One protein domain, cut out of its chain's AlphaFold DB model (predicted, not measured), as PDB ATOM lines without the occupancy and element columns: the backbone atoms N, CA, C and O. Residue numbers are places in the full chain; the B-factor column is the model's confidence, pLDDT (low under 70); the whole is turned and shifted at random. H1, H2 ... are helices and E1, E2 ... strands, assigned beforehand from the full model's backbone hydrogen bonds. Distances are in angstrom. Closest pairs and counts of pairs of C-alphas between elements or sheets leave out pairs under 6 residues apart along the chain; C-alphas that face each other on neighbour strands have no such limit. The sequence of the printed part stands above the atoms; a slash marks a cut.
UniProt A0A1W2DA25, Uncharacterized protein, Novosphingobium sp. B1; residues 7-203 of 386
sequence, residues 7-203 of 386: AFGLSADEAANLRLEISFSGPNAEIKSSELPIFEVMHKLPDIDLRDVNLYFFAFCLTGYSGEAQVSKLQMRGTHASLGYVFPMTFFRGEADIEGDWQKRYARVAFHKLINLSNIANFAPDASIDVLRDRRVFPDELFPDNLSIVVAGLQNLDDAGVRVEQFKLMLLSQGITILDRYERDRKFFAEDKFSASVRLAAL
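What this domain is: This is residues 7 to 203 of the 386 residues of an uncharacterized protein of Novosphingobium sp. B1 (UniProt A0A1W2DA25). A curled, strongly twisted sheet of six strands has the long helix H3 slanting over one face and H7 and H8 on the other. Beyond H3, along the longest axis, is a smaller sheet, E1 to E3; the short helices H2, H4 and H6 lie between the sheets, and H1 is at the far end. The printed part has 197 residues, with eight named helices and nine named strands, H1 E1 E2 E3 E4 E5 E6 H2 H3 H4 H5 H6 E7 H7 H8 E8 E9, of mixed class. The large sheet runs E8 E4 E7 E6 E5 E9, mixed; the whole is compact, radius of gyration of the C-alphas 17.1 A, spanning 54 by 38 by 29 A.

How they stand to each other: H1, residues 12 to 17, has a tight link to E1, residues 20 to 25. E1, E2, residues 28 to 33, and E3, residues 36 to 41, form a meander, each strand the antiparallel neighbour of the one before, in two hairpins; N 23 and O 30, and N 31 and O 39, are 2.9 A apart. The large sheet holds E4, residues 56 to 62, E5, residues 72 to 76, E6, residues 82 to 88, E7, residues 148 to 153, and the edge strands E8, residues 177 to 179, and E9, residues 197 to 200. Within hydrogen-bond range are N 74 and O 84 in the hairpin E5 and E6, 2.8 A, N 87 and O 149 between antiparallel E6 and E7, 2.8 A, N 59 and O 150 between antiparallel E4 and E7, 3.1 A, N 62 and O 177 between antiparallel E4 and E8, 2.9 A, and N 198 and O 73 between parallel E5 and E9, 2.8 A. H2, residues 89 to 92, touches H6, residues 139 to 142; the closest C-alphas, of Met 89 and Asp 140, are 4.9 A apart. H3, residues 100 to 114, is on the large sheet at a height of 8.7 A, over E4, E7 and E6, slantwise at 54 degrees to E6 on the local plane; its closest C-alphas to E7 are Ala 110 and Val 151, 6.2 A. H4, residues 117 to 123, only grazes that sheet; H5, residues 129 to 132, only grazes the small one. H7, residues 154 to 159, and H8, residues 164 to 172, are on the face opposite H3, giving three layers, H3, sheet and H8; H7 and H8 only just touch, only at the corner, with 3 pairs of C-alphas within 8 A, closest Leu 157 and Val 164, 7.5 A. E7, H7, H8 and E8 make a split strand-helix-strand unit, two strands running the same way with E4 between, its crossover right-handed. Every O i to N i+4 pair is within hydrogen-bond range in H1, H4, H7 and H8, and 10 of 11 in H3; H2, H5 and H6 are too short for one.

Where its parts are: H1 begins at C-alpha 12, (-41.482, 27.249, -51.181). H3 measures 21.4 A, E4 18.9 A and E6 18.4 A. E9 ends at C-alpha 200, (-49.018, -2.073, -18.526).

The domain as a whole: The farthest C-alphas, of Asp 13 and Gly 78, are 56.0 A apart. The printed part has no cut; the links E3 to E4 and E8 to E9 are long. Mean pLDDT of the printed part is 86.6, with residues 7 to 18, 35, 95 to 97, 185 and 187 to 192 under 70.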
ATOM      1  N   ALA A   7     -40.053  19.572 -45.518       55.12
ATOM      2  CA  ALA A   7     -39.448  18.351 -45.005       55.12
ATOM      3  C   ALA A   7     -38.755  17.495 -46.071       55.12
ATOM      4  O   ALA A   7     -37.981  16.627 -45.713       55.12
ATOM      5  N   PHE A   8     -39.004  17.756 -47.358       62.16
ATOM      6  CA  PHE A   8     -38.295  17.107 -48.460       62.16
ATOM      7  C   PHE A   8     -37.124  17.939 -49.007       62.16
ATOM      8  O   PHE A   8     -36.580  17.612 -50.065       62.16
ATOM      9  N   GLY A   9     -36.764  19.034 -48.329       61.47
ATOM     10  CA  GLY A   9     -35.731  19.967 -48.782       61.47
ATOM     11  C   GLY A   9     -36.145  20.849 -49.966       61.47
ATOM     12  O   GLY A   9     -35.280  21.468 -50.575       61.47
ATOM     13  N   LEU A  10     -37.441  20.917 -50.296       65.06
ATOM     14  CA  LEU A  10     -37.956  21.743 -51.392       65.06
ATOM     15  C   LEU A  10     -38.066  23.218 -50.983       65.06
ATOM     16  O   LEU A  10     -38.499  23.540 -49.870       65.06
ATOM     17  N   SER A  11     -37.749  24.124 -51.909       62.03
ATOM     18  CA  SER A  11     -38.076  25.547 -51.768       62.03
ATOM     19  C   SER A  11     -39.597  25.771 -51.756       62.03
ATOM     20  O   SER A  11     -40.373  24.936 -52.219       62.03
ATOM     21  N   ALA A  12     -40.052  26.921 -51.240       60.25
ATOM     22  CA  ALA A  12     -41.482  27.249 -51.181       60.25
ATOM     23  C   ALA A  12     -42.161  27.241 -52.569       60.25
ATOM     24  O   ALA A  12     -43.323  26.844 -52.678       60.25
ATOM     25  N   ASP A  13     -41.427  27.615 -53.621       57.00
ATOM     26  CA  ASP A  13     -41.914  27.624 -55.003       57.00
ATOM     27  C   ASP A  13     -41.972  26.210 -55.610       57.00
ATOM     28  O   ASP A  13     -42.914  25.878 -56.330       57.00
ATOM     29  N   GLU A  14     -41.014  25.334 -55.295       61.62
ATOM     30  CA  GLU A  14     -41.046  23.921 -55.712       61.62
ATOM     31  C   GLU A  14     -42.164  23.160 -54.998       61.62
ATOM     32  O   GLU A  14     -42.925  22.427 -55.630       61.62
ATOM     33  N   ALA A  15     -42.322  23.405 -53.698       60.66
ATOM     34  CA  ALA A  15     -43.419  22.901 -52.885       60.66
ATOM     35  C   ALA A  15     -44.791  23.313 -53.451       60.66
ATOM     36  O   ALA A  15     -45.694  22.486 -53.566       60.66
ATOM     37  N   ALA A  16     -44.962  24.575 -53.853       57.44
ATOM     38  CA  ALA A  16     -46.222  25.052 -54.424       57.44
ATOM     39  C   ALA A  16     -46.609  24.334 -55.737       57.44
ATOM     40  O   ALA A  16     -47.797  24.235 -56.050       57.44
ATOM     41  N   ASN A  17     -45.623  23.813 -56.476       61.19
ATOM     42  CA  ASN A  17     -45.814  23.136 -57.760       61.19
ATOM     43  C   ASN A  17     -45.900  21.599 -57.643       61.19
ATOM     44  O   ASN A  17     -46.584  20.964 -58.450       61.19
ATOM     45  N   LEU A  18     -45.260  20.990 -56.640       68.50
ATOM     46  CA  LEU A  18     -45.302  19.548 -56.371       68.50
ATOM     47  C   LEU A  18     -46.521  19.185 -55.508       68.50
ATOM     48  O   LEU A  18     -46.474  19.179 -54.278       68.50
ATOM     49  N   ARG A  19     -47.635  18.832 -56.159       74.12
ATOM     50  CA  ARG A  19     -48.774  18.187 -55.485       74.12
ATOM     51  C   ARG A  19     -48.436  16.727 -55.195       74.12
ATOM     52  O   ARG A  19     -48.681  15.863 -56.034       74.12
ATOM     53  N   LEU A  20     -47.846  16.481 -54.028       80.31
ATOM     54  CA  LEU A  20     -47.556  15.131 -53.553       80.31
ATOM     55  C   LEU A  20     -48.832  14.422 -53.102       80.31
ATOM     56  O   LEU A  20     -49.645  14.984 -52.368       80.31
ATOM     57  N   GLU A  21     -48.955  13.161 -53.490       85.38
ATOM     58  CA  GLU A  21     -50.016  12.252 -53.079       85.38
ATOM     59  C   GLU A  21     -49.418  10.898 -52.698       85.38
ATOM     60  O   GLU A  21     -48.341  10.523 -53.168       85.38
ATOM     61  N   ILE A  22     -50.124  10.167 -51.837       87.00
ATOM     62  CA  ILE A  22     -49.763   8.803 -51.449       87.00
ATOM     63  C   ILE A  22     -50.869   7.878 -51.928       87.00
ATOM     64  O   ILE A  22     -52.035   8.060 -51.570       87.00
ATOM     65  N   SER A  23     -50.498   6.877 -52.714       88.69
ATOM     66  CA  SER A  23     -51.375   5.780 -53.115       88.69
ATOM     67  C   SER A  23     -50.808   4.456 -52.634       88.69
ATOM     68  O   SER A  23     -49.603   4.246 -52.639       88.69
ATOM     69  N   PHE A  24     -51.678   3.536 -52.229       85.75
ATOM     70  CA  PHE A  24     -51.265   2.180 -51.878       85.75
ATOM     71  C   PHE A  24     -51.477   1.267 -53.087       85.75
ATOM     72  O   PHE A  24     -52.614   0.977 -53.464       85.75
ATOM     73  N   SER A  25     -50.382   0.835 -53.711       75.25
ATOM     74  CA  SER A  25     -50.375  -0.100 -54.838       75.25
ATOM     75  C   SER A  25     -50.052  -1.508 -54.326       75.25
ATOM     76  O   SER A  25     -48.896  -1.926 -54.263       75.25
ATOM     77  N   GLY A  26     -51.084  -2.249 -53.916       77.50
ATOM     78  CA  GLY A  26     -50.916  -3.569 -53.299       77.50
ATOM     79  C   GLY A  26     -50.378  -3.476 -51.858       77.50
ATOM     80  O   GLY A  26     -50.987  -2.790 -51.030       77.50
ATOM     81  N   PRO A  27     -49.288  -4.185 -51.496       80.62
ATOM     82  CA  PRO A  27     -48.713  -4.082 -50.159       80.62
ATOM     83  C   PRO A  27     -48.049  -2.720 -49.909       80.62
ATOM     84  O   PRO A  27     -48.199  -2.164 -48.824       80.62
ATOM     85  N   ASN A  28     -47.392  -2.154 -50.916       89.25
ATOM     86  CA  ASN A  28     -46.500  -1.012 -50.755       89.25
ATOM     87  C   ASN A  28     -47.225   0.336 -50.858       89.25
ATOM     88  O   ASN A  28     -48.363   0.427 -51.330       89.25
ATOM     89  N   ALA A  29     -46.540   1.388 -50.417       91.88
ATOM     90  CA  ALA A  29     -46.994   2.765 -50.550       91.88
ATOM     91  C   ALA A  29     -46.165   3.489 -51.616       91.88
ATOM     92  O   ALA A  29     -44.940   3.488 -51.567       91.88
ATOM     93  N   GLU A  30     -46.831   4.134 -52.562       92.56
ATOM     94  CA  GLU A  30     -46.226   4.915 -53.633       92.56
ATOM     95  C   GLU A  30     -46.449   6.405 -53.365       92.56
ATOM     96  O   GLU A  30     -47.582   6.845 -53.150       92.56
ATOM     97  N   ILE A  31     -45.365   7.183 -53.369       90.12
ATOM     98  CA  ILE A  31     -45.405   8.641 -53.277       90.12
ATOM     99  C   ILE A  31     -45.283   9.173 -54.698       90.12
ATOM    100  O   ILE A  31     -44.281   8.920 -55.368       90.12
ATOM    101  N   LYS A  32     -46.279   9.931 -55.155       88.62
ATOM    102  CA  LYS A  32     -46.363  10.435 -56.531       88.62
ATOM    103  C   LYS A  32     -46.634  11.934 -56.585       88.62
ATOM    104  O   LYS A  32     -47.173  12.509 -55.644       88.62
ATOM    105  N   SER A  33     -46.291  12.564 -57.706       86.25
ATOM    106  CA  SER A  33     -46.696  13.932 -58.041       86.25
ATOM    107  C   SER A  33     -47.411  13.951 -59.379       86.25
ATOM    108  O   SER A  33     -46.811  13.595 -60.390       86.25
ATOM    109  N   SER A  34     -48.661  14.425 -59.402       77.69
ATOM    110  CA  SER A  34     -49.442  14.591 -60.643       77.69
ATOM    111  C   SER A  34     -49.384  13.353 -61.560       77.69
ATOM    112  O   SER A  34     -49.126  13.473 -62.755       77.69
ATOM    113  N   GLU A  35     -49.587  12.167 -60.973       69.12
ATOM    114  CA  GLU A  35     -49.532  10.832 -61.608       69.12
ATOM    115  C   GLU A  35     -48.150  10.267 -61.974       69.12
ATOM    116  O   GLU A  35     -48.071   9.159 -62.503       69.12
ATOM    117  N   LEU A  36     -47.050  10.954 -61.655       78.31
ATOM    118  CA  LEU A  36     -45.704  10.390 -61.787       78.31
ATOM    119  C   LEU A  36     -45.210   9.857 -60.435       78.31
ATOM    120  O   LEU A  36     -45.127  10.648 -59.488       78.31
ATOM    121  N   PRO A  37     -44.869   8.558 -60.318       81.62
ATOM    122  CA  PRO A  37     -44.268   8.030 -59.102       81.62
ATOM    123  C   PRO A  37     -42.918   8.705 -58.867       81.62
ATOM    124  O   PRO A  37     -42.129   8.882 -59.792       81.62
ATOM    125  N   ILE A  38     -42.672   9.113 -57.626       88.12
ATOM    126  CA  ILE A  38     -41.395   9.683 -57.196       88.12
ATOM    127  C   ILE A  38     -40.581   8.591 -56.522       88.12
ATOM    128  O   ILE A  38     -39.430   8.391 -56.884       88.12
ATOM    129  N   PHE A  39     -41.159   7.896 -55.544       92.12
ATOM    130  CA  PHE A  39     -40.507   6.788 -54.853       92.12
ATOM    131  C   PHE A  39     -41.537   5.848 -54.230       92.12
ATOM    132  O   PHE A  39     -42.700   6.210 -54.034       92.12
ATOM    133  N   GLU A  40     -41.097   4.637 -53.904       93.88
ATOM    134  CA  GLU A  40     -41.932   3.595 -53.306       93.88
ATOM    135  C   GLU A  40     -41.386   3.224 -51.924       93.88
ATOM    136  O   GLU A  40     -40.194   2.950 -51.767       93.88
ATOM    137  N   VAL A  41     -42.262   3.185 -50.921       94.62
ATOM    138  CA  VAL A  41     -41.953   2.635 -49.601       94.62
ATOM    139  C   VAL A  41     -42.443   1.194 -49.546       94.62
ATOM    140  O   VAL A  41     -43.645   0.920 -49.604       94.62
ATOM    141  N   MET A  42     -41.494   0.271 -49.434       95.25
ATOM    142  CA  MET A  42     -41.720  -1.169 -49.394       95.25
ATOM    143  C   MET A  42     -41.795  -1.697 -47.964       95.25
ATOM    144  O   MET A  42     -41.248  -1.112 -47.033       95.25
ATOM    145  N   HIS A  43     -42.397  -2.871 -47.794       93.12
ATOM    146  CA  HIS A  43     -42.249  -3.675 -46.582       93.12
ATOM    147  C   HIS A  43     -42.259  -5.170 -46.911       93.12
ATOM    148  O   HIS A  43     -42.717  -5.577 -47.978       93.12
ATOM    149  N   LYS A  44     -41.842  -6.008 -45.959       91.88
ATOM    150  CA  LYS A  44     -41.899  -7.478 -46.077       91.88
ATOM    151  C   LYS A  44     -43.033  -8.149 -45.297       91.88
ATOM    152  O   LYS A  44     -43.083  -9.370 -45.205       91.88
ATOM    153  N   LEU A  45     -43.969  -7.367 -44.752       90.62
ATOM    154  CA  LEU A  45     -45.152  -7.919 -44.086       90.62
ATOM    155  C   LEU A  45     -45.938  -8.869 -45.011       90.62
ATOM    156  O   LEU A  45     -46.095  -8.564 -46.197       90.62
ATOM    157  N   PRO A  46     -46.484  -9.971 -44.471       86.75
ATOM    158  CA  PRO A  46     -47.303 -10.910 -45.219       86.75
ATOM    159  C   PRO A  46     -48.603 -10.257 -45.680       86.75
ATOM    160  O   PRO A  46     -49.122  -9.339 -45.038       86.75
ATOM    161  N   ASP A  47     -49.148 -10.782 -46.776       83.06
ATOM    162  CA  ASP A  47     -50.434 -10.337 -47.289       83.06
ATOM    163  C   ASP A  47     -51.558 -10.763 -46.334       83.06
ATOM    164  O   ASP A  47     -51.742 -11.945 -46.035       83.06
ATOM    165  N   ILE A  48     -52.253  -9.774 -45.781       85.25
ATOM    166  CA  ILE A  48     -53.347  -9.952 -44.830       85.25
ATOM    167  C   ILE A  48     -54.367  -8.839 -45.034       85.25
ATOM    168  O   ILE A  48     -53.996  -7.681 -45.259       85.25
ATOM    169  N   ASP A  49     -55.648  -9.183 -44.897       83.19
ATOM    170  CA  ASP A  49     -56.746  -8.231 -45.038       83.19
ATOM    171  C   ASP A  49     -56.559  -7.031 -44.108       83.19
ATOM    172  O   ASP A  49     -56.529  -7.154 -42.871       83.19
ATOM    173  N   LEU A  50     -56.459  -5.853 -44.722       82.00
ATOM    174  CA  LEU A  50     -56.390  -4.592 -44.010       82.00
ATOM    175  C   LEU A  50     -57.742  -4.332 -43.338       82.00
ATOM    176  O   LEU A  50     -58.768  -4.169 -43.996       82.00
ATOM    177  N   ARG A  51     -57.739  -4.285 -42.005       83.62
ATOM    178  CA  ARG A  51     -58.881  -3.783 -41.233       83.62
ATOM    179  C   ARG A  51     -58.939  -2.263 -41.315       83.62
ATOM    180  O   ARG A  51     -57.929  -1.620 -41.586       83.62
ATOM    181  N   ASP A  52     -60.106  -1.698 -41.013       90.56
ATOM    182  CA  ASP A  52     -60.267  -0.249 -40.920       90.56
ATOM    183  C   ASP A  52     -59.236   0.344 -39.947       90.56
ATOM    184  O   ASP A  52     -59.256   0.088 -38.738       90.56
ATOM    185  N   VAL A  53     -58.317   1.135 -40.500       91.94
ATOM    186  CA  VAL A  53     -57.233   1.777 -39.758       91.94
ATOM    187  C   VAL A  53     -57.776   2.739 -38.700       91.94
ATOM    188  O   VAL A  53     -57.092   3.008 -37.716       91.94
ATOM    189  N   ASN A  54     -59.001   3.247 -38.832       94.31
ATOM    190  CA  ASN A  54     -59.592   4.164 -37.854       94.31
ATOM    191  C   ASN A  54     -59.941   3.487 -36.523       94.31
ATOM    192  O   ASN A  54     -60.094   4.173 -35.519       94.31
ATOM    193  N   LEU A  55     -59.976   2.152 -36.480       96.25
ATOM    194  CA  LEU A  55     -60.217   1.373 -35.260       96.25
ATOM    195  C   LEU A  55     -58.973   1.224 -34.368       96.25
ATOM    196  O   LEU A  55     -58.993   0.470 -33.394       96.25
ATOM    197  N   TYR A  56     -57.879   1.909 -34.705       97.50
ATOM    198  CA  TYR A  56     -56.593   1.764 -34.037       97.50
ATOM    199  C   TYR A  56     -56.010   3.113 -33.625       97.50
ATOM    200  O   TYR A  56     -55.906   4.047 -34.428       97.50
ATOM    201  N   PHE A  57     -55.543   3.168 -32.381       97.50
ATOM    202  CA  PHE A  57     -54.603   4.173 -31.915       97.50
ATOM    203  C   PHE A  57     -53.234   3.945 -32.568       97.50
ATOM    204  O   PHE A  57     -52.805   2.804 -32.747       97.50
ATOM    205  N   PHE A  58     -52.548   5.037 -32.899       97.25
ATOM    206  CA  PHE A  58     -51.213   5.041 -33.489       97.25
ATOM    207  C   PHE A  58     -50.425   6.233 -32.968       97.25
ATOM    208  O   PHE A  58     -50.957   7.345 -32.922       97.25
ATOM    209  N   ALA A  59     -49.156   6.010 -32.643       96.94
ATOM    210  CA  ALA A  59     -48.211   7.086 -32.387       96.94
ATOM    211  C   ALA A  59     -46.771   6.643 -32.668       96.94
ATOM    212  O   ALA A  59     -46.434   5.466 -32.528       96.94
ATOM    213  N   PHE A  60     -45.915   7.608 -33.006       95.50
ATOM    214  CA  PHE A  60     -44.470   7.416 -32.941       95.50
ATOM    215  C   PHE A  60     -44.024   7.412 -31.485       95.50
ATOM    216  O   PHE A  60     -44.533   8.182 -30.662       95.50
ATOM    217  N   CYS A  61     -43.059   6.563 -31.164       93.75
ATOM    218  CA  CYS A  61     -42.482   6.496 -29.835       93.75
ATOM    219  C   CYS A  61     -40.988   6.175 -29.861       93.75
ATOM    220  O   CYS A  61     -40.435   5.741 -30.871       93.75
ATOM    221  N   LEU A  62     -40.348   6.395 -28.718       91.06
ATOM    222  CA  LEU A  62     -39.006   5.923 -28.416       91.06
ATOM    223  C   LEU A  62     -39.100   4.794 -27.391       91.06
ATOM    224  O   LEU A  62     -39.833   4.908 -26.403       91.06
ATOM    225  N   THR A  63     -38.355   3.723 -27.646       88.19
ATOM    226  CA  THR A  63     -38.241   2.539 -26.776       88.19
ATOM    227  C   THR A  63     -36.793   2.215 -26.406       88.19
ATOM    228  O   THR A  63     -36.563   1.495 -25.442       88.19
ATOM    229  N   GLY A  64     -35.816   2.744 -27.155       82.81
ATOM    230  CA  GLY A  64     -34.391   2.406 -27.020       82.81
ATOM    231  C   GLY A  64     -33.985   1.141 -27.761       82.81
ATOM    232  O   GLY A  64     -32.809   0.793 -27.774       82.81
ATOM    233  N   TYR A  65     -34.946   0.473 -28.395       84.44
ATOM    234  CA  TYR A  65     -34.757  -0.783 -29.098       84.44
ATOM    235  C   TYR A  65     -35.100  -0.591 -30.571       84.44
ATOM    236  O   TYR A  65     -36.200  -0.160 -30.909       84.44
ATOM    237  N   SER A  66     -34.140  -0.894 -31.441       85.88
ATOM    238  CA  SER A  66     -34.225  -0.658 -32.886       85.88
ATOM    239  C   SER A  66     -34.007  -1.916 -33.721       85.88
ATOM    240  O   SER A  66     -34.056  -1.847 -34.943       85.88
ATOM    241  N   GLY A  67     -33.752  -3.073 -33.110       87.31
ATOM    242  CA  GLY A  67     -33.530  -4.327 -33.828       87.31
ATOM    243  C   GLY A  67     -34.826  -4.925 -34.375       87.31
ATOM    244  O   GLY A  67     -35.856  -4.875 -33.715       87.31
ATOM    245  N   GLU A  68     -34.767  -5.569 -35.543       87.06
ATOM    246  CA  GLU A  68     -35.951  -6.096 -36.249       87.06
ATOM    247  C   GLU A  68     -36.804  -7.040 -35.383       87.06
ATOM    248  O   GLU A  68     -38.029  -6.970 -35.396       87.06
ATOM    249  N   ALA A  69     -36.166  -7.897 -34.579       86.88
ATOM    250  CA  ALA A  69     -36.847  -8.842 -33.688       86.88
ATOM    251  C   ALA A  69     -37.371  -8.207 -32.383       86.88
ATOM    252  O   ALA A  69     -38.006  -8.889 -31.577       86.88
ATOM    253  N   GLN A  70     -37.111  -6.919 -32.141       89.69
ATOM    254  CA  GLN A  70     -37.449  -6.231 -30.891       89.69
ATOM    255  C   GLN A  70     -38.883  -5.685 -30.896       89.69
ATOM    256  O   GLN A  70     -39.138  -4.532 -30.555       89.69
ATOM    257  N   VAL A  71     -39.839  -6.531 -31.282       92.38
ATOM    258  CA  VAL A  71     -41.267  -6.215 -31.199       92.38
ATOM    259  C   VAL A  71     -41.765  -6.474 -29.784       92.38
ATOM    260  O   VAL A  71     -41.609  -7.573 -29.252       92.38
ATOM    261  N   SER A  72     -42.427  -5.484 -29.191       93.94
ATOM    262  CA  SER A  72     -43.020  -5.619 -27.859       93.94
ATOM    263  C   SER A  72     -44.533  -5.748 -27.950       93.94
ATOM    264  O   SER A  72     -45.223  -4.855 -28.438       93.94
ATOM    265  N   LYS A  73     -45.080  -6.843 -27.424       95.50
ATOM    266  CA  LYS A  73     -46.518  -6.997 -27.203       95.50
ATOM    267  C   LYS A  73     -46.943  -6.194 -25.978       95.50
ATOM    268  O   LYS A  73     -46.355  -6.335 -24.909       95.50
ATOM    269  N   LEU A  74     -48.002  -5.404 -26.110       96.88
ATOM    270  CA  LEU A  74     -48.571  -4.615 -25.020       96.88
ATOM    271  C   LEU A  74     -49.720  -5.380 -24.369       96.88
ATOM    272  O   LEU A  74     -50.700  -5.729 -25.038       96.88
ATOM    273  N   GLN A  75     -49.611  -5.648 -23.070       96.00
ATOM    274  CA  GLN A  75     -50.605  -6.416 -22.318       96.00
ATOM    275  C   GLN A  75     -50.960  -5.732 -21.004       96.00
ATOM    276  O   GLN A  75     -50.101  -5.146 -20.347       96.00
ATOM    277  N   MET A  76     -52.217  -5.858 -20.589       94.56
ATOM    278  CA  MET A  76     -52.654  -5.387 -19.276       94.56
ATOM    279  C   MET A  76     -52.098  -6.284 -18.169       94.56
ATOM    280  O   MET A  76     -52.303  -7.501 -18.176       94.56
ATOM    281  N   ARG A  77     -51.417  -5.693 -17.184       91.19
ATOM    282  CA  ARG A  77     -50.865  -6.398 -16.022       91.19
ATOM    283  C   ARG A  77     -51.986  -7.083 -15.235       91.19
ATOM    284  O   ARG A  77     -53.037  -6.505 -15.003       91.19
ATOM    285  N   GLY A  78     -51.745  -8.326 -14.819       86.00
ATOM    286  CA  GLY A  78     -52.737  -9.131 -14.095       86.00
ATOM    287  C   GLY A  78     -53.811  -9.762 -14.986       86.00
ATOM    288  O   GLY A  78     -54.620 -10.539 -14.490       86.00
ATOM    289  N   THR A  79     -53.795  -9.496 -16.294       85.81
ATOM    290  CA  THR A  79     -54.701 -10.119 -17.265       85.81
ATOM    291  C   THR A  79     -53.908 -10.708 -18.437       85.81
ATOM    292  O   THR A  79     -52.718 -10.441 -18.606       85.81
ATOM    293  N   HIS A  80     -54.571 -11.498 -19.283       82.12
ATOM    294  CA  HIS A  80     -54.018 -11.924 -20.574       82.12
ATOM    295  C   HIS A  80     -54.468 -11.027 -21.741       82.12
ATOM    296  O   HIS A  80     -54.152 -11.329 -22.895       82.12
ATOM    297  N   ALA A  81     -55.182  -9.929 -21.461       88.69
ATOM    298  CA  ALA A  81     -55.700  -9.027 -22.481       88.69
ATOM    299  C   ALA A  81     -54.550  -8.326 -23.220       88.69
ATOM    300  O   ALA A  81     -53.679  -7.696 -22.615       88.69
ATOM    301  N   SER A  82     -54.535  -8.471 -24.546       93.12
ATOM    302  CA  SER A  82     -53.569  -7.822 -25.433       93.12
ATOM    303  C   SER A  82     -54.151  -6.507 -25.927       93.12
ATOM    304  O   SER A  82     -55.210  -6.512 -26.549       93.12
ATOM    305  N   LEU A  83     -53.439  -5.407 -25.708       96.56
ATOM    306  CA  LEU A  83     -53.872  -4.076 -26.134       96.56
ATOM    307  C   LEU A  83     -53.338  -3.708 -27.518       96.56
ATOM    308  O   LEU A  83     -54.013  -3.031 -28.291       96.56
ATOM    309  N   GLY A  84     -52.130  -4.168 -27.845       96.88
ATOM    310  CA  GLY A  84     -51.447  -3.760 -29.064       96.88
ATOM    311  C   GLY A  84     -50.002  -4.229 -29.129       96.88
ATOM    312  O   GLY A  84     -49.618  -5.176 -28.437       96.88
ATOM    313  N   TYR A  85     -49.216  -3.551 -29.958       97.19
ATOM    314  CA  TYR A  85     -47.807  -3.846 -30.199       97.19
ATOM    315  C   TYR A  85     -47.000  -2.561 -30.389       97.19
ATOM    316  O   TYR A  85     -47.542  -1.524 -30.785       97.19
ATOM    317  N   VAL A  86     -45.699  -2.662 -30.143       96.69
ATOM    318  CA  VAL A  86     -44.697  -1.669 -30.524       96.69
ATOM    319  C   VAL A  86     -43.747  -2.292 -31.534       96.69
ATOM    320  O   VAL A  86     -43.205  -3.368 -31.281       96.69
ATOM    321  N   PHE A  87     -43.560  -1.620 -32.666       95.50
ATOM    322  CA  PHE A  87     -42.724  -2.072 -33.772       95.50
ATOM    323  C   PHE A  87     -41.570  -1.087 -33.998       95.50
ATOM    324  O   PHE A  87     -41.848   0.087 -34.258       95.50
ATOM    325  N   PRO A  88     -40.301  -1.522 -33.937       94.25
ATOM    326  CA  PRO A  88     -39.185  -0.706 -34.411       94.25
ATOM    327  C   PRO A  88     -39.276  -0.521 -35.932       94.25
ATOM    328  O   PRO A  88     -39.824  -1.382 -36.624       94.25
ATOM    329  N   MET A  89     -38.743   0.576 -36.482       94.31
ATOM    330  CA  MET A  89     -38.822   0.832 -37.935       94.31
ATOM    331  C   MET A  89     -38.194  -0.289 -38.777       94.31
ATOM    332  O   MET A  89     -38.708  -0.645 -39.838       94.31
ATOM    333  N   THR A  90     -37.125  -0.902 -38.272       93.75
ATOM    334  CA  THR A  90     -36.416  -2.009 -38.929       93.75
ATOM    335  C   THR A  90     -37.285  -3.265 -39.081       93.75
ATOM    336  O   THR A  90     -37.090  -4.042 -40.016       93.75
ATOM    337  N   PHE A  91     -38.325  -3.442 -38.252       93.50
ATOM    338  CA  PHE A  91     -39.249  -4.583 -38.332       93.50
ATOM    339  C   PHE A  91     -39.863  -4.754 -39.729       93.50
ATOM    340  O   PHE A  91     -40.079  -5.874 -40.184       93.50
ATOM    341  N   PHE A  92     -40.128  -3.653 -40.438       93.12
ATOM    342  CA  PHE A  92     -40.775  -3.693 -41.755       93.12
ATOM    343  C   PHE A  92     -39.851  -4.167 -42.886       93.12
ATOM    344  O   PHE A  92     -40.351  -4.545 -43.952       93.12
ATOM    345  N   ARG A  93     -38.532  -4.156 -42.665       90.94
ATOM    346  CA  ARG A  93     -37.521  -4.701 -43.582       90.94
ATOM    347  C   ARG A  93     -37.307  -6.202 -43.374       90.94
ATOM    348  O   ARG A  93     -36.982  -6.904 -44.335       90.94
ATOM    349  N   GLY A  94     -37.475  -6.671 -42.139       80.56
ATOM    350  CA  GLY A  94     -37.155  -8.033 -41.733       80.56
ATOM    351  C   GLY A  94     -38.028  -9.101 -42.394       80.56
ATOM    352  O   GLY A  94     -39.212  -8.904 -42.655       80.56
ATOM    353  N   GLU A  95     -37.432 -10.269 -42.632       67.69
ATOM    354  CA  GLU A  95     -38.151 -11.519 -42.951       67.69
ATOM    355  C   GLU A  95     -38.453 -12.337 -41.690       67.69
ATOM    356  O   GLU A  95     -38.853 -13.495 -41.783       67.69
ATOM    357  N   ALA A  96     -38.211 -11.753 -40.511       62.31
ATOM    358  CA  ALA A  96     -38.373 -12.422 -39.232       62.31
ATOM    359  C   ALA A  96     -39.769 -13.047 -39.114       62.31
ATOM    360  O   ALA A  96     -40.767 -12.451 -39.529       62.31
ATOM    361  N   ASP A  97     -39.825 -14.245 -38.527       67.69
ATOM    362  CA  ASP A  97     -41.069 -14.976 -38.312       67.69
ATOM    363  C   ASP A  97     -42.049 -14.112 -37.506       67.69
ATOM    364  O   ASP A  97     -41.915 -13.931 -36.296       67.69
ATOM    365  N   ILE A  98     -43.040 -13.537 -38.192       80.25
ATOM    366  CA  ILE A  98     -44.070 -12.735 -37.537       80.25
ATOM    367  C   ILE A  98     -45.013 -13.685 -36.803       80.25
ATOM    368  O   ILE A  98     -45.779 -14.433 -37.427       80.25
ATOM    369  N   GLU A  99     -44.980 -13.623 -35.475       75.62
ATOM    370  CA  GLU A  99     -45.732 -14.521 -34.614       75.62
ATOM    371  C   GLU A  99     -47.236 -14.194 -34.624       75.62
ATOM    372  O   GLU A  99     -47.722 -13.208 -34.067       75.62
ATOM    373  N   GLY A 100     -48.016 -15.086 -35.235       83.56
ATOM    374  CA  GLY A 100     -49.476 -15.074 -35.165       83.56
ATOM    375  C   GLY A 100     -50.178 -13.989 -35.992       83.56
ATOM    376  O   GLY A 100     -49.609 -12.997 -36.447       83.56
ATOM    377  N   ASP A 101     -51.481 -14.183 -36.194       88.75
ATOM    378  CA  ASP A 101     -52.277 -13.330 -37.085       88.75
ATOM    379  C   ASP A 101     -52.459 -11.909 -36.550       88.75
ATOM    380  O   ASP A 101     -52.551 -10.956 -37.322       88.75
ATOM    381  N   TRP A 102     -52.515 -11.739 -35.228       90.88
ATOM    382  CA  TRP A 102     -52.720 -10.419 -34.640       90.88
ATOM    383  C   TRP A 102     -51.511  -9.512 -34.837       90.88
ATOM    384  O   TRP A 102     -51.703  -8.385 -35.285       90.88
ATOM    385  N   GLN A 103     -50.283  -9.981 -34.595       92.69
ATOM    386  CA  GLN A 103     -49.087  -9.165 -34.831       92.69
ATOM    387  C   GLN A 103     -49.020  -8.697 -36.293       92.69
ATOM    388  O   GLN A 103     -48.807  -7.512 -36.542       92.69
ATOM    389  N   LYS A 104     -49.326  -9.588 -37.252       92.00
ATOM    390  CA  LYS A 104     -49.415  -9.264 -38.689       92.00
ATOM    391  C   LYS A 104     -50.444  -8.168 -38.978       92.00
ATOM    392  O   LYS A 104     -50.131  -7.199 -39.664       92.00
ATOM    393  N   ARG A 105     -51.658  -8.279 -38.419       92.62
ATOM    394  CA  ARG A 105     -52.721  -7.264 -38.585       92.62
ATOM    395  C   ARG A 105     -52.299  -5.904 -38.031       92.62
ATOM    396  O   ARG A 105     -52.471  -4.893 -38.705       92.62
ATOM    397  N   TYR A 106     -51.744  -5.877 -36.821       95.25
ATOM    398  CA  TYR A 106     -51.283  -4.644 -36.181       95.25
ATOM    399  C   TYR A 106     -50.130  -3.997 -36.953       95.25
ATOM    400  O   TYR A 106     -50.158  -2.788 -37.166       95.25
ATOM    401  N   ALA A 107     -49.173  -4.788 -37.440       94.56
ATOM    402  CA  ALA A 107     -48.086  -4.299 -38.282       94.56
ATOM    403  C   ALA A 107     -48.595  -3.716 -39.608       94.56
ATOM    404  O   ALA A 107     -48.136  -2.660 -40.039       94.56
ATOM    405  N   ARG A 108     -49.589  -4.354 -40.239       92.88
ATOM    406  CA  ARG A 108     -50.204  -3.842 -41.472       92.88
ATOM    407  C   ARG A 108     -50.859  -2.480 -41.241       92.88
ATOM    408  O   ARG A 108     -50.625  -1.551 -42.008       92.88
ATOM    409  N   VAL A 109     -51.620  -2.336 -40.155       94.56
ATOM    410  CA  VAL A 109     -52.206  -1.045 -39.757       94.56
ATOM    411  C   VAL A 109     -51.119  -0.014 -39.441       94.56
ATOM    412  O   VAL A 109     -51.243   1.137 -39.858       94.56
ATOM    413  N   ALA A 110     -50.052  -0.421 -38.745       95.56
ATOM    414  CA  ALA A 110     -48.911   0.436 -38.432       95.56
ATOM    415  C   ALA A 110     -48.293   1.016 -39.705       95.56
ATOM    416  O   ALA A 110     -48.158   2.230 -39.798       95.56
ATOM    417  N   PHE A 111     -48.005   0.176 -40.703       95.06
ATOM    418  CA  PHE A 111     -47.451   0.608 -41.986       95.06
ATOM    419  C   PHE A 111     -48.367   1.607 -42.709       95.06
ATOM    420  O   PHE A 111     -47.922   2.674 -43.128       95.06
ATOM    421  N   HIS A 112     -49.665   1.305 -42.804       93.44
ATOM    422  CA  HIS A 112     -50.633   2.185 -43.472       93.44
ATOM    423  C   HIS A 112     -50.759   3.551 -42.793       93.44
ATOM    424  O   HIS A 112     -50.838   4.573 -43.466       93.44
ATOM    425  N   LYS A 113     -50.755   3.590 -41.457       94.38
ATOM    426  CA  LYS A 113     -50.795   4.857 -40.716       94.38
ATOM    427  C   LYS A 113     -49.462   5.593 -40.727       94.38
ATOM    428  O   LYS A 113     -49.468   6.823 -40.708       94.38
ATOM    429  N   LEU A 114     -48.347   4.863 -40.755       94.94
ATOM    430  CA  LEU A 114     -46.994   5.403 -40.812       94.94
ATOM    431  C   LEU A 114     -46.798   6.250 -42.066       94.94
ATOM    432  O   LEU A 114     -46.373   7.401 -41.954       94.94
ATOM    433  N   ILE A 115     -47.140   5.700 -43.232       93.31
ATOM    434  CA  ILE A 115     -46.884   6.335 -44.525       93.31
ATOM    435  C   ILE A 115     -47.999   7.321 -44.865       93.31
ATOM    436  O   ILE A 115     -48.934   7.033 -45.607       93.31
ATOM    437  N   ASN A 116     -47.881   8.523 -44.310       90.12
ATOM    438  CA  ASN A 116     -48.650   9.684 -44.735       90.12
ATOM    439  C   ASN A 116     -47.753  10.936 -44.794       90.12
ATOM    440  O   ASN A 116     -46.725  11.003 -44.120       90.12
ATOM    441  N   LEU A 117     -48.147  11.945 -45.578       87.19
ATOM    442  CA  LEU A 117     -47.316  13.135 -45.811       87.19
ATOM    443  C   LEU A 117     -47.018  13.920 -44.526       87.19
ATOM    444  O   LEU A 117     -45.927  14.458 -44.379       87.19
ATOM    445  N   SER A 118     -47.965  13.971 -43.583       87.50
ATOM    446  CA  SER A 118     -47.763  14.663 -42.305       87.50
ATOM    447  C   SER A 118     -46.709  13.963 -41.449       87.50
ATOM    448  O   SER A 118     -45.883  14.623 -40.826       87.50
ATOM    449  N   ASN A 119     -46.725  12.633 -41.418       91.50
ATOM    450  CA  ASN A 119     -45.759  11.839 -40.671       91.50
ATOM    451  C   ASN A 119     -44.359  11.963 -41.257       91.50
ATOM    452  O   ASN A 119     -43.421  12.226 -40.511       91.50
ATOM    453  N   ILE A 120     -44.225  11.828 -42.579       89.62
ATOM    454  CA  ILE A 120     -42.938  12.022 -43.258       89.62
ATOM    455  C   ILE A 120     -42.413  13.423 -42.931       89.62
ATOM    456  O   ILE A 120     -41.276  13.567 -42.497       89.62
ATOM    457  N   ALA A 121     -43.276  14.441 -42.996       84.69
ATOM    458  CA  ALA A 121     -42.852  15.802 -42.724       84.69
ATOM    459  C   ALA A 121     -42.360  16.053 -41.289       84.69
ATOM    460  O   ALA A 121     -41.437  16.835 -41.078       84.69
ATOM    461  N   ASN A 122     -42.976  15.401 -40.302       87.06
ATOM    462  CA  ASN A 122     -42.670  15.624 -38.889       87.06
ATOM    463  C   ASN A 122     -41.590  14.684 -38.334       87.06
ATOM    464  O   ASN A 122     -41.022  14.985 -37.283       87.06
ATOM    465  N   PHE A 123     -41.343  13.543 -38.986       90.06
ATOM    466  CA  PHE A 123     -40.514  12.464 -38.437       90.06
ATOM    467  C   PHE A 123     -39.384  11.976 -39.341       90.06
ATOM    468  O   PHE A 123     -38.534  11.235 -38.857       90.06
ATOM    469  N   ALA A 124     -39.328  12.397 -40.606       88.75
ATOM    470  CA  ALA A 124     -38.251  12.063 -41.535       88.75
ATOM    471  C   ALA A 124     -37.437  13.324 -41.893       88.75
ATOM    472  O   ALA A 124     -37.488  13.787 -43.031       88.75
ATOM    473  N   PRO A 125     -36.704  13.927 -40.934       77.69
ATOM    474  CA  PRO A 125     -36.037  15.220 -41.136       77.69
ATOM    475  C   PRO A 125     -34.939  15.194 -42.210       77.69
ATOM    476  O   PRO A 125     -34.550  16.248 -42.705       77.69
ATOM    477  N   ASP A 126     -34.425  14.006 -42.529       81.94
ATOM    478  CA  ASP A 126     -33.332  13.794 -43.479       81.94
ATOM    479  C   ASP A 126     -33.834  13.297 -44.844       81.94
ATOM    480  O   ASP A 126     -33.039  13.061 -45.758       81.94
ATOM    481  N   ALA A 127     -35.151  13.142 -45.007       82.12
ATOM    482  CA  ALA A 127     -35.735  12.753 -46.278       82.12
ATOM    483  C   ALA A 127     -35.578  13.889 -47.294       82.12
ATOM    484  O   ALA A 127     -36.052  15.001 -47.099       82.12
ATOM    485  N   SER A 128     -34.948  13.603 -48.428       82.50
ATOM    486  CA  SER A 128     -34.870  14.530 -49.557       82.50
ATOM    487  C   SER A 128     -35.476  13.870 -50.783       82.50
ATOM    488  O   SER A 128     -35.123  12.736 -51.109       82.50
ATOM    489  N   ILE A 129     -36.373  14.574 -51.485       81.31
ATOM    490  CA  ILE A 129     -36.975  14.048 -52.722       81.31
ATOM    491  C   ILE A 129     -35.900  13.709 -53.751       81.31
ATOM    492  O   ILE A 129     -36.012  12.685 -54.414       81.31
ATOM    493  N   ASP A 130     -34.840  14.507 -53.855       81.12
ATOM    494  CA  ASP A 130     -33.772  14.250 -54.821       81.12
ATOM    495  C   ASP A 130     -32.963  12.997 -54.478       81.12
ATOM    496  O   ASP A 130     -32.500  12.297 -55.374       81.12
ATOM    497  N   VAL A 131     -32.845  12.672 -53.187       84.00
ATOM    498  CA  VAL A 131     -32.191  11.442 -52.715       84.00
ATOM    499  C   VAL A 131     -33.092  10.218 -52.874       84.00
ATOM    500  O   VAL A 131     -32.582   9.112 -53.056       84.00
ATOM    501  N   LEU A 132     -34.410  10.397 -52.765       87.44
ATOM    502  CA  LEU A 132     -35.404   9.320 -52.789       87.44
ATOM    503  C   LEU A 132     -35.932   9.010 -54.193       87.44
ATOM    504  O   LEU A 132     -36.452   7.918 -54.403       87.44
ATOM    505  N   ARG A 133     -35.804   9.938 -55.145       87.56
ATOM    506  CA  ARG A 133     -36.353   9.805 -56.499       87.56
ATOM    507  C   ARG A 133     -35.926   8.498 -57.168       87.56
ATOM    508  O   ARG A 133     -34.755   8.129 -57.141       87.56
ATOM    509  N   ASP A 134     -36.898   7.820 -57.767       88.94
ATOM    510  CA  ASP A 134     -36.786   6.536 -58.463       88.94
ATOM    511  C   ASP A 134     -36.258   5.383 -57.589       88.94
ATOM    512  O   ASP A 134     -35.840   4.340 -58.101       88.94
ATOM    513  N   ARG A 135     -36.285   5.535 -56.258       92.88
ATOM    514  CA  ARG A 135     -35.866   4.490 -55.320       92.88
ATOM    515  C   ARG A 135     -37.048   3.740 -54.734       92.88
ATOM    516  O   ARG A 135     -38.162   4.242 -54.591       92.88
ATOM    517  N   ARG A 136     -36.731   2.519 -54.318       94.00
ATOM    518  CA  ARG A 136     -37.538   1.725 -53.407       94.00
ATOM    519  C   ARG A 136     -36.833   1.698 -52.064       94.00
ATOM    520  O   ARG A 136     -35.666   1.311 -52.018       94.00
ATOM    521  N   VAL A 137     -37.518   2.128 -51.017       94.25
ATOM    522  CA  VAL A 137     -36.949   2.277 -49.672       94.25
ATOM    523  C   VAL A 137     -37.797   1.545 -48.644       94.25
ATOM    524  O   VAL A 137     -39.003   1.391 -48.824       94.25
ATOM    525  N   PHE A 138     -37.187   1.100 -47.556       94.44
ATOM    526  CA  PHE A 138     -37.901   0.602 -46.381       94.44
ATOM    527  C   PHE A 138     -38.171   1.732 -45.370       94.44
ATOM    528  O   PHE A 138     -37.528   2.782 -45.430       94.44
ATOM    529  N   PRO A 139     -39.114   1.555 -44.421       94.44
ATOM    530  CA  PRO A 139     -39.402   2.559 -43.401       94.44
ATOM    531  C   PRO A 139     -38.188   3.017 -42.592       94.44
ATOM    532  O   PRO A 139     -38.100   4.196 -42.279       94.44
ATOM    533  N   ASP A 140     -37.243   2.131 -42.295       92.94
ATOM    534  CA  ASP A 140     -36.000   2.459 -41.585       92.94
ATOM    535  C   ASP A 140     -34.960   3.195 -42.450       92.94
ATOM    536  O   ASP A 140     -34.006   3.756 -41.933       92.94
ATOM    537  N   GLU A 141     -35.138   3.255 -43.772       92.75
ATOM    538  CA  GLU A 141     -34.352   4.152 -44.636       92.75
ATOM    539  C   GLU A 141     -34.980   5.547 -44.749       92.75
ATOM    540  O   GLU A 141     -34.316   6.491 -45.179       92.75
ATOM    541  N   LEU A 142     -36.268   5.672 -44.414       92.25
ATOM    542  CA  LEU A 142     -37.016   6.924 -44.487       92.25
ATOM    543  C   LEU A 142     -37.080   7.632 -43.129       92.25
ATOM    544  O   LEU A 142     -36.961   8.852 -43.063       92.25
ATOM    545  N   PHE A 143     -37.283   6.878 -42.053       92.56
ATOM    546  CA  PHE A 143     -37.399   7.371 -40.686       92.56
ATOM    547  C   PHE A 143     -36.155   6.990 -39.870       92.56
ATOM    548  O   PHE A 143     -35.600   5.919 -40.093       92.56
ATOM    549  N   PRO A 144     -35.743   7.812 -38.890       89.56
ATOM    550  CA  PRO A 144     -34.620   7.501 -38.010       89.56
ATOM    551  C   PRO A 144     -34.743   6.139 -37.306       89.56
ATOM    552  O   PRO A 144     -35.796   5.817 -36.751       89.56
ATOM    553  N   ASP A 145     -33.640   5.386 -37.246       85.19
ATOM    554  CA  ASP A 145     -33.580   4.021 -36.687       85.19
ATOM    555  C   ASP A 145     -34.022   3.918 -35.220       85.19
ATOM    556  O   ASP A 145     -34.462   2.863 -34.762       85.19
ATOM    557  N   ASN A 146     -33.893   5.003 -34.453       86.69
ATOM    558  CA  ASN A 146     -34.282   5.037 -33.044       86.69
ATOM    559  C   ASN A 146     -35.797   5.194 -32.831       86.69
ATOM    560  O   ASN A 146     -36.257   5.137 -31.687       86.69
ATOM    561  N   LEU A 147     -36.572   5.404 -33.900       92.31
ATOM    562  CA  LEU A 147     -38.022   5.477 -33.827       92.31
ATOM    563  C   LEU A 147     -38.661   4.090 -33.790       92.31
ATOM    564  O   LEU A 147     -38.243   3.127 -34.430       92.31
ATOM    565  N   SER A 148     -39.752   4.022 -33.048       94.81
ATOM    566  CA  SER A 148     -40.688   2.912 -33.037       94.81
ATOM    567  C   SER A 148     -42.103   3.436 -33.243       94.81
ATOM    568  O   SER A 148     -42.375   4.638 -33.172       94.81
ATOM    569  N   ILE A 149     -43.023   2.518 -33.499       96.88
ATOM    570  CA  ILE A 149     -44.439   2.803 -33.678       96.88
ATOM    571  C   ILE A 149     -45.217   1.973 -32.680       96.88
ATOM    572  O   ILE A 149     -45.119   0.748 -32.686       96.88
ATOM    573  N   VAL A 150     -46.053   2.628 -31.884       97.50
ATOM    574  CA  VAL A 150     -47.059   1.947 -31.073       97.50
ATOM    575  C   VAL A 150     -48.391   1.912 -31.813       97.50
ATOM    576  O   VAL A 150     -48.864   2.936 -32.309       97.50
ATOM    577  N   VAL A 151     -49.017   0.734 -31.863       97.69
ATOM    578  CA  VAL A 151     -50.377   0.550 -32.384       97.69
ATOM    579  C   VAL A 151     -51.202  -0.259 -31.398       97.69
ATOM    580  O   VAL A 151     -50.803  -1.355 -31.004       97.69
ATOM    581  N   ALA A 152     -52.371   0.261 -31.029       98.00
ATOM    582  CA  ALA A 152     -53.313  -0.386 -30.115       98.00
ATOM    583  C   ALA A 152     -54.733  -0.372 -30.691       98.00
ATOM    584  O   ALA A 152     -55.136   0.596 -31.332       98.00
ATOM    585  N   GLY A 153     -55.481  -1.458 -30.502       97.62
ATOM    586  CA  GLY A 153     -56.862  -1.552 -30.971       97.62
ATOM    587  C   GLY A 153     -57.764  -0.768 -30.034       97.62
ATOM    588  O   GLY A 153     -57.752  -1.027 -28.833       97.62
ATOM    589  N   LEU A 154     -58.555   0.169 -30.558       97.50
ATOM    590  CA  LEU A 154     -59.426   1.004 -29.726       97.50
ATOM    591  C   LEU A 154     -60.465   0.162 -28.974       97.50
ATOM    592  O   LEU A 154     -60.682   0.399 -27.794       97.50
ATOM    593  N   GLN A 155     -61.010  -0.881 -29.613       96.31
ATOM    594  CA  GLN A 155     -61.904  -1.828 -28.938       96.31
ATOM    595  C   GLN A 155     -61.194  -2.581 -27.806       96.31
ATOM    596  O   GLN A 155     -61.757  -2.750 -26.739       96.31
ATOM    597  N   ASN A 156     -59.939  -2.999 -28.005       96.12
ATOM    598  CA  ASN A 156     -59.184  -3.716 -26.975       96.12
ATOM    599  C   ASN A 156     -58.879  -2.827 -25.760       96.12
ATOM    600  O   ASN A 156     -58.774  -3.333 -24.646       96.12
ATOM    601  N   LEU A 157     -58.691  -1.522 -25.984       96.38
ATOM    602  CA  LEU A 157     -58.551  -0.536 -24.913       96.38
ATOM    603  C   LEU A 157     -59.881  -0.352 -24.165       96.38
ATOM    604  O   LEU A 157     -59.890  -0.419 -22.939       96.38
ATOM    605  N   ASP A 158     -60.989  -0.211 -24.895       95.69
ATOM    606  CA  ASP A 158     -62.341  -0.076 -24.333       95.69
ATOM    607  C   ASP A 158     -62.757  -1.309 -23.511       95.69
ATOM    608  O   ASP A 158     -63.156  -1.182 -22.356       95.69
ATOM    609  N   ASP A 159     -62.529  -2.516 -24.040       95.00
ATOM    610  CA  ASP A 159     -62.772  -3.792 -23.349       95.00
ATOM    611  C   ASP A 159     -61.956  -3.914 -22.046       95.00
ATOM    612  O   ASP A 159     -62.358  -4.605 -21.108       95.00
ATOM    613  N   ALA A 160     -60.794  -3.255 -21.984       93.75
ATOM    614  CA  ALA A 160     -59.943  -3.191 -20.798       93.75
ATOM    615  C   ALA A 160     -60.292  -2.023 -19.856       93.75
ATOM    616  O   ALA A 160     -59.651  -1.886 -18.812       93.75
ATOM    617  N   GLY A 161     -61.273  -1.184 -20.205       92.56
ATOM    618  CA  GLY A 161     -61.647   0.013 -19.451       92.56
ATOM    619  C   GLY A 161     -60.587   1.118 -19.484       92.56
ATOM    620  O   GLY A 161     -60.475   1.881 -18.528       92.56
ATOM    621  N   VAL A 162     -59.779   1.186 -20.547       93.56
ATOM    622  CA  VAL A 162     -58.655   2.121 -20.683       93.56
ATOM    623  C   VAL A 162     -58.947   3.143 -21.781       93.56
ATOM    624  O   VAL A 162     -59.068   2.808 -22.955       93.56
ATOM    625  N   ARG A 163     -58.994   4.427 -21.423       93.38
ATOM    626  CA  ARG A 163     -59.046   5.546 -22.375       93.38
ATOM    627  C   ARG A 163     -57.692   5.754 -23.051       93.38
ATOM    628  O   ARG A 163     -56.645   5.399 -22.511       93.38
ATOM    629  N   VAL A 164     -57.683   6.398 -24.215       93.38
ATOM    630  CA  VAL A 164     -56.447   6.665 -24.971       93.38
ATOM    631  C   VAL A 164     -55.443   7.472 -24.139       93.38
ATOM    632  O   VAL A 164     -54.247   7.202 -24.165       93.38
ATOM    633  N   GLU A 165     -55.916   8.429 -23.354       91.25
ATOM    634  CA  GLU A 165     -55.103   9.299 -22.507       91.25
ATOM    635  C   GLU A 165     -54.466   8.510 -21.354       91.25
ATOM    636  O   GLU A 165     -53.273   8.668 -21.086       91.25
ATOM    637  N   GLN A 166     -55.224   7.588 -20.744       93.75
ATOM    638  CA  GLN A 166     -54.708   6.620 -19.768       93.75
ATOM    639  C   GLN A 166     -53.620   5.760 -20.410       93.75
ATOM    640  O   GLN A 166     -52.518   5.648 -19.879       93.75
ATOM    641  N   PHE A 167     -53.892   5.219 -21.597       95.06
ATOM    642  CA  PHE A 167     -52.955   4.367 -22.320       95.06
ATOM    643  C   PHE A 167     -51.618   5.068 -22.605       95.06
ATOM    644  O   PHE A 167     -50.561   4.469 -22.413       95.06
ATOM    645  N   LYS A 168     -51.633   6.352 -22.984       93.50
ATOM    646  CA  LYS A 168     -50.407   7.147 -23.191       93.50
ATOM    647  C   LYS A 168     -49.550   7.243 -21.923       93.50
ATOM    648  O   LYS A 168     -48.333   7.096 -22.007       93.50
ATOM    649  N   LEU A 169     -50.164   7.466 -20.760       92.00
ATOM    650  CA  LEU A 169     -49.453   7.494 -19.475       92.00
ATOM    651  C   LEU A 169     -48.954   6.106 -19.054       92.00
ATOM    652  O   LEU A 169     -47.841   5.990 -18.549       92.00
ATOM    653  N   MET A 170     -49.735   5.056 -19.308       93.44
ATOM    654  CA  MET A 170     -49.330   3.672 -19.038       93.44
ATOM    655  C   MET A 170     -48.117   3.252 -19.874       93.44
ATOM    656  O   MET A 170     -47.260   2.518 -19.396       93.44
ATOM    657  N   LEU A 171     -48.027   3.710 -21.124       93.00
ATOM    658  CA  LEU A 171     -46.839   3.516 -21.959       93.00
ATOM    659  C   LEU A 171     -45.630   4.247 -21.369       93.00
ATOM    660  O   LEU A 171     -44.551   3.667 -21.249       93.00
ATOM    661  N   LEU A 172     -45.831   5.495 -20.944       89.56
ATOM    662  CA  LEU A 172     -44.775   6.320 -20.368       89.56
ATOM    663  C   LEU A 172     -44.201   5.724 -19.074       89.56
ATOM    664  O   LEU A 172     -42.992   5.796 -18.862       89.56
ATOM    665  N   SER A 173     -45.038   5.093 -18.243       87.25
ATOM    666  CA  SER A 173     -44.603   4.384 -17.031       87.25
ATOM    667  C   SER A 173     -43.838   3.085 -17.308       87.25
ATOM    668  O   SER A 173     -43.313   2.477 -16.381       87.25
ATOM    669  N   GLN A 174     -43.766   2.646 -18.566       87.75
ATOM    670  CA  GLN A 174     -42.927   1.535 -19.033       87.75
ATOM    671  C   GLN A 174     -41.779   2.027 -19.933       87.75
ATOM    672  O   GLN A 174     -41.305   1.294 -20.797       87.75
ATOM    673  N   GLY A 175     -41.394   3.303 -19.819       85.56
ATOM    674  CA  GLY A 175     -40.305   3.892 -20.606       85.56
ATOM    675  C   GLY A 175     -40.638   4.152 -22.082       85.56
ATOM    676  O   GLY A 175     -39.794   4.652 -22.823       85.56
ATOM    677  N   ILE A 176     -41.867   3.882 -22.533       90.38
ATOM    678  CA  ILE A 176     -42.276   4.099 -23.925       90.38
ATOM    679  C   ILE A 176     -42.739   5.548 -24.083       90.38
ATOM    680  O   ILE A 176     -43.852   5.923 -23.707       90.38
ATOM    681  N   THR A 177     -41.879   6.383 -24.665       89.19
ATOM    682  CA  THR A 177     -42.129   7.828 -24.781       89.19
ATOM    683  C   THR A 177     -42.777   8.163 -26.114       89.19
ATOM    684  O   THR A 177     -42.161   7.977 -27.159       89.19
ATOM    685  N   ILE A 178     -43.997   8.702 -26.093       91.25
ATOM    686  CA  ILE A 178     -44.707   9.141 -27.303       91.25
ATOM    687  C   ILE A 178     -44.150  10.476 -27.811       91.25
ATOM    688  O   ILE A 178     -43.871  11.397 -27.035       91.25
ATOM    689  N   LEU A 179     -44.026  10.583 -29.132       89.31
ATOM    690  CA  LEU A 179     -43.536  11.760 -29.831       89.31
ATOM    691  C   LEU A 179     -44.635  12.394 -30.691       89.31
ATOM    692  O   LEU A 179     -45.359  11.697 -31.399       89.31
ATOM    693  N   ASP A 180     -44.683  13.726 -30.696       86.88
ATOM    694  CA  ASP A 180     -45.527  14.503 -31.621       86.88
ATOM    695  C   ASP A 180     -44.764  14.935 -32.884       86.88
ATOM    696  O   ASP A 180     -45.364  15.176 -33.931       86.88
ATOM    697  N   ARG A 181     -43.436  15.030 -32.777       87.06
ATOM    698  CA  ARG A 181     -42.485  15.309 -33.858       87.06
ATOM    699  C   ARG A 181     -41.130  14.701 -33.508       87.06
ATOM    700  O   ARG A 181     -40.867  14.429 -32.332       87.06
ATOM    701  N   TYR A 182     -40.273  14.522 -34.502       85.62
ATOM    702  CA  TYR A 182     -38.903  14.090 -34.266       85.62
ATOM    703  C   TYR A 182     -38.026  15.242 -33.766       85.62
ATOM    704  O   TYR A 182     -38.069  16.355 -34.287       85.62
ATOM    705  N   GLU A 183     -37.215  14.955 -32.751       83.25
ATOM    706  CA  GLU A 183     -36.281  15.892 -32.131       83.25
ATOM    707  C   GLU A 183     -34.942  15.165 -31.951       83.25
ATOM    708  O   GLU A 183     -34.860  14.225 -31.160       83.25
ATOM    709  N   ARG A 184     -33.907  15.570 -32.706       75.44
ATOM    710  CA  ARG A 184     -32.602  14.874 -32.753       75.44
ATOM    711  C   ARG A 184     -31.945  14.732 -31.379       75.44
ATOM    712  O   ARG A 184     -31.420  13.671 -31.067       75.44
ATOM    713  N   ASP A 185     -32.018  15.779 -30.562       69.62
ATOM    714  CA  ASP A 185     -31.302  15.862 -29.283       69.62
ATOM    715  C   ASP A 185     -32.175  15.486 -28.076       69.62
ATOM    716  O   ASP A 185     -31.824  15.769 -26.926       69.62
ATOM    717  N   ARG A 186     -33.346  14.876 -28.303       70.25
ATOM    718  CA  ARG A 186     -34.245  14.527 -27.204       70.25
ATOM    719  C   ARG A 186     -33.635  13.407 -26.367       70.25
ATOM    720  O   ARG A 186     -33.413  12.298 -26.852       70.25
ATOM    721  N   LYS A 187     -33.408  13.693 -25.081       62.84
ATOM    722  CA  LYS A 187     -32.969  12.691 -24.105       62.84
ATOM    723  C   LYS A 187     -34.020  11.588 -24.007       62.84
ATOM    724  O   LYS A 187     -35.203  11.860 -23.793       62.84
ATOM    725  N   PHE A 188     -33.570  10.352 -24.175       64.12
ATOM    726  CA  PHE A 188     -34.397   9.164 -24.066       64.12
ATOM    727  C   PHE A 188     -33.984   8.347 -22.842       64.12
ATOM    728  O   PHE A 188     -32.797   8.116 -22.623       64.12
ATOM    729  N   PHE A 189     -34.974   7.900 -22.073       61.50
ATOM    730  CA  PHE A 189     -34.786   7.022 -20.924       61.50
ATOM    731  C   PHE A 189     -35.125   5.599 -21.363       61.50
ATOM    732  O   PHE A 189     -36.283   5.190 -21.325       61.50
ATOM    733  N   ALA A 190     -34.119   4.881 -21.867       58.97
ATOM    734  CA  ALA A 190     -34.267   3.471 -22.196       58.97
ATOM    735  C   ALA A 190     -34.311   2.648 -20.916       58.97
ATOM    736  O   ALA A 190     -33.518   2.888 -20.008       58.97
ATOM    737  N   GLU A 191     -35.169   1.632 -20.875       63.09
ATOM    738  CA  GLU A 191     -34.924   0.538 -19.944       63.09
ATOM    739  C   GLU A 191     -33.615  -0.169 -20.336       63.09
ATOM    740  O   GLU A 191     -33.283  -0.310 -21.518       63.09
ATOM    741  N   ASP A 192     -32.879  -0.675 -19.348       62.72
ATOM    742  CA  ASP A 192     -31.627  -1.401 -19.591       62.72
ATOM    743  C   ASP A 192     -31.843  -2.742 -20.320       62.72
ATOM    744  O   ASP A 192     -30.888  -3.347 -20.816       62.72
ATOM    745  N   LYS A 193     -33.081  -3.266 -20.355       74.81
ATOM    746  CA  LYS A 193     -33.389  -4.613 -20.864       74.81
ATOM    747  C   LYS A 193     -34.662  -4.664 -21.696       74.81
ATOM    748  O   LYS A 193     -35.752  -4.404 -21.203       74.81
ATOM    749  N   PHE A 194     -34.512  -5.129 -22.936       79.06
ATOM    750  CA  PHE A 194     -35.632  -5.339 -23.844       79.06
ATOM    751  C   PHE A 194     -36.608  -6.389 -23.299       79.06
ATOM    752  O   PHE A 194     -36.194  -7.485 -22.906       79.06
ATOM    753  N   SER A 195     -37.907  -6.085 -23.366       84.69
ATOM    754  CA  SER A 195     -38.980  -7.041 -23.093       84.69
ATOM    755  C   SER A 195     -39.884  -7.236 -24.310       84.69
ATOM    756  O   SER A 195     -40.540  -6.305 -24.784       84.69
ATOM    757  N   ALA A 196     -40.004  -8.488 -24.760       88.00
ATOM    758  CA  ALA A 196     -40.953  -8.883 -25.804       88.00
ATOM    759  C   ALA A 196     -42.424  -8.733 -25.363       88.00
ATOM    760  O   ALA A 196     -43.329  -8.695 -26.194       88.00
ATOM    761  N   SER A 197     -42.689  -8.638 -24.055       91.25
ATOM    762  CA  SER A 197     -44.025  -8.398 -23.499       91.25
ATOM    763  C   SER A 197     -43.961  -7.310 -22.430       91.25
ATOM    764  O   SER A 197     -43.406  -7.504 -21.345       91.25
ATOM    765  N   VAL A 198     -44.543  -6.155 -22.735       92.75
ATOM    766  CA  VAL A 198     -44.643  -5.013 -21.823       92.75
ATOM    767  C   VAL A 198     -45.977  -5.098 -21.087       92.75
ATOM    768  O   VAL A 198     -47.048  -5.148 -21.701       92.75
ATOM    769  N   ARG A 199     -45.908  -5.133 -19.752       92.88
ATOM    770  CA  ARG A 199     -47.069  -5.319 -18.871       92.88
ATOM    771  C   ARG A 199     -47.497  -4.001 -18.243       92.88
ATOM    772  O   ARG A 199     -47.022  -3.625 -17.167       92.88
ATOM    773  N   LEU A 200     -48.463  -3.367 -18.890       93.00
ATOM    774  CA  LEU A 200     -49.018  -2.073 -18.526       93.00
ATOM    775  C   LEU A 200     -49.893  -2.201 -17.275       93.00
ATOM    776  O   LEU A 200     -50.864  -2.957 -17.260       93.00
ATOM    777  N   ALA A 201     -49.531  -1.493 -16.207       90.12
ATOM    778  CA  ALA A 201     -50.357  -1.402 -15.007       90.12
ATOM    779  C   ALA A 201     -51.486  -0.391 -15.227       90.12
ATOM    780  O   ALA A 201     -51.264   0.647 -15.844       90.12
ATOM    781  N   ALA A 202     -52.680  -0.691 -14.716       89.75
ATOM    782  CA  ALA A 202     -53.748   0.297 -14.667       89.75
ATOM    783  C   ALA A 202     -53.306   1.500 -13.821       89.75
ATOM    784  O   ALA A 202     -52.585   1.338 -12.834       89.75
ATOM    785  N   LEU A 203     -53.739   2.693 -14.223       91.94
ATOM    786  CA  LEU A 203     -53.526   3.900 -13.436       91.94
ATOM    787  C   LEU A 203     -54.442   3.904 -12.213       91.94
ATOM    788  O   LEU A 203     -55.443   3.185 -12.157       91.94
TER     789      LEU A 203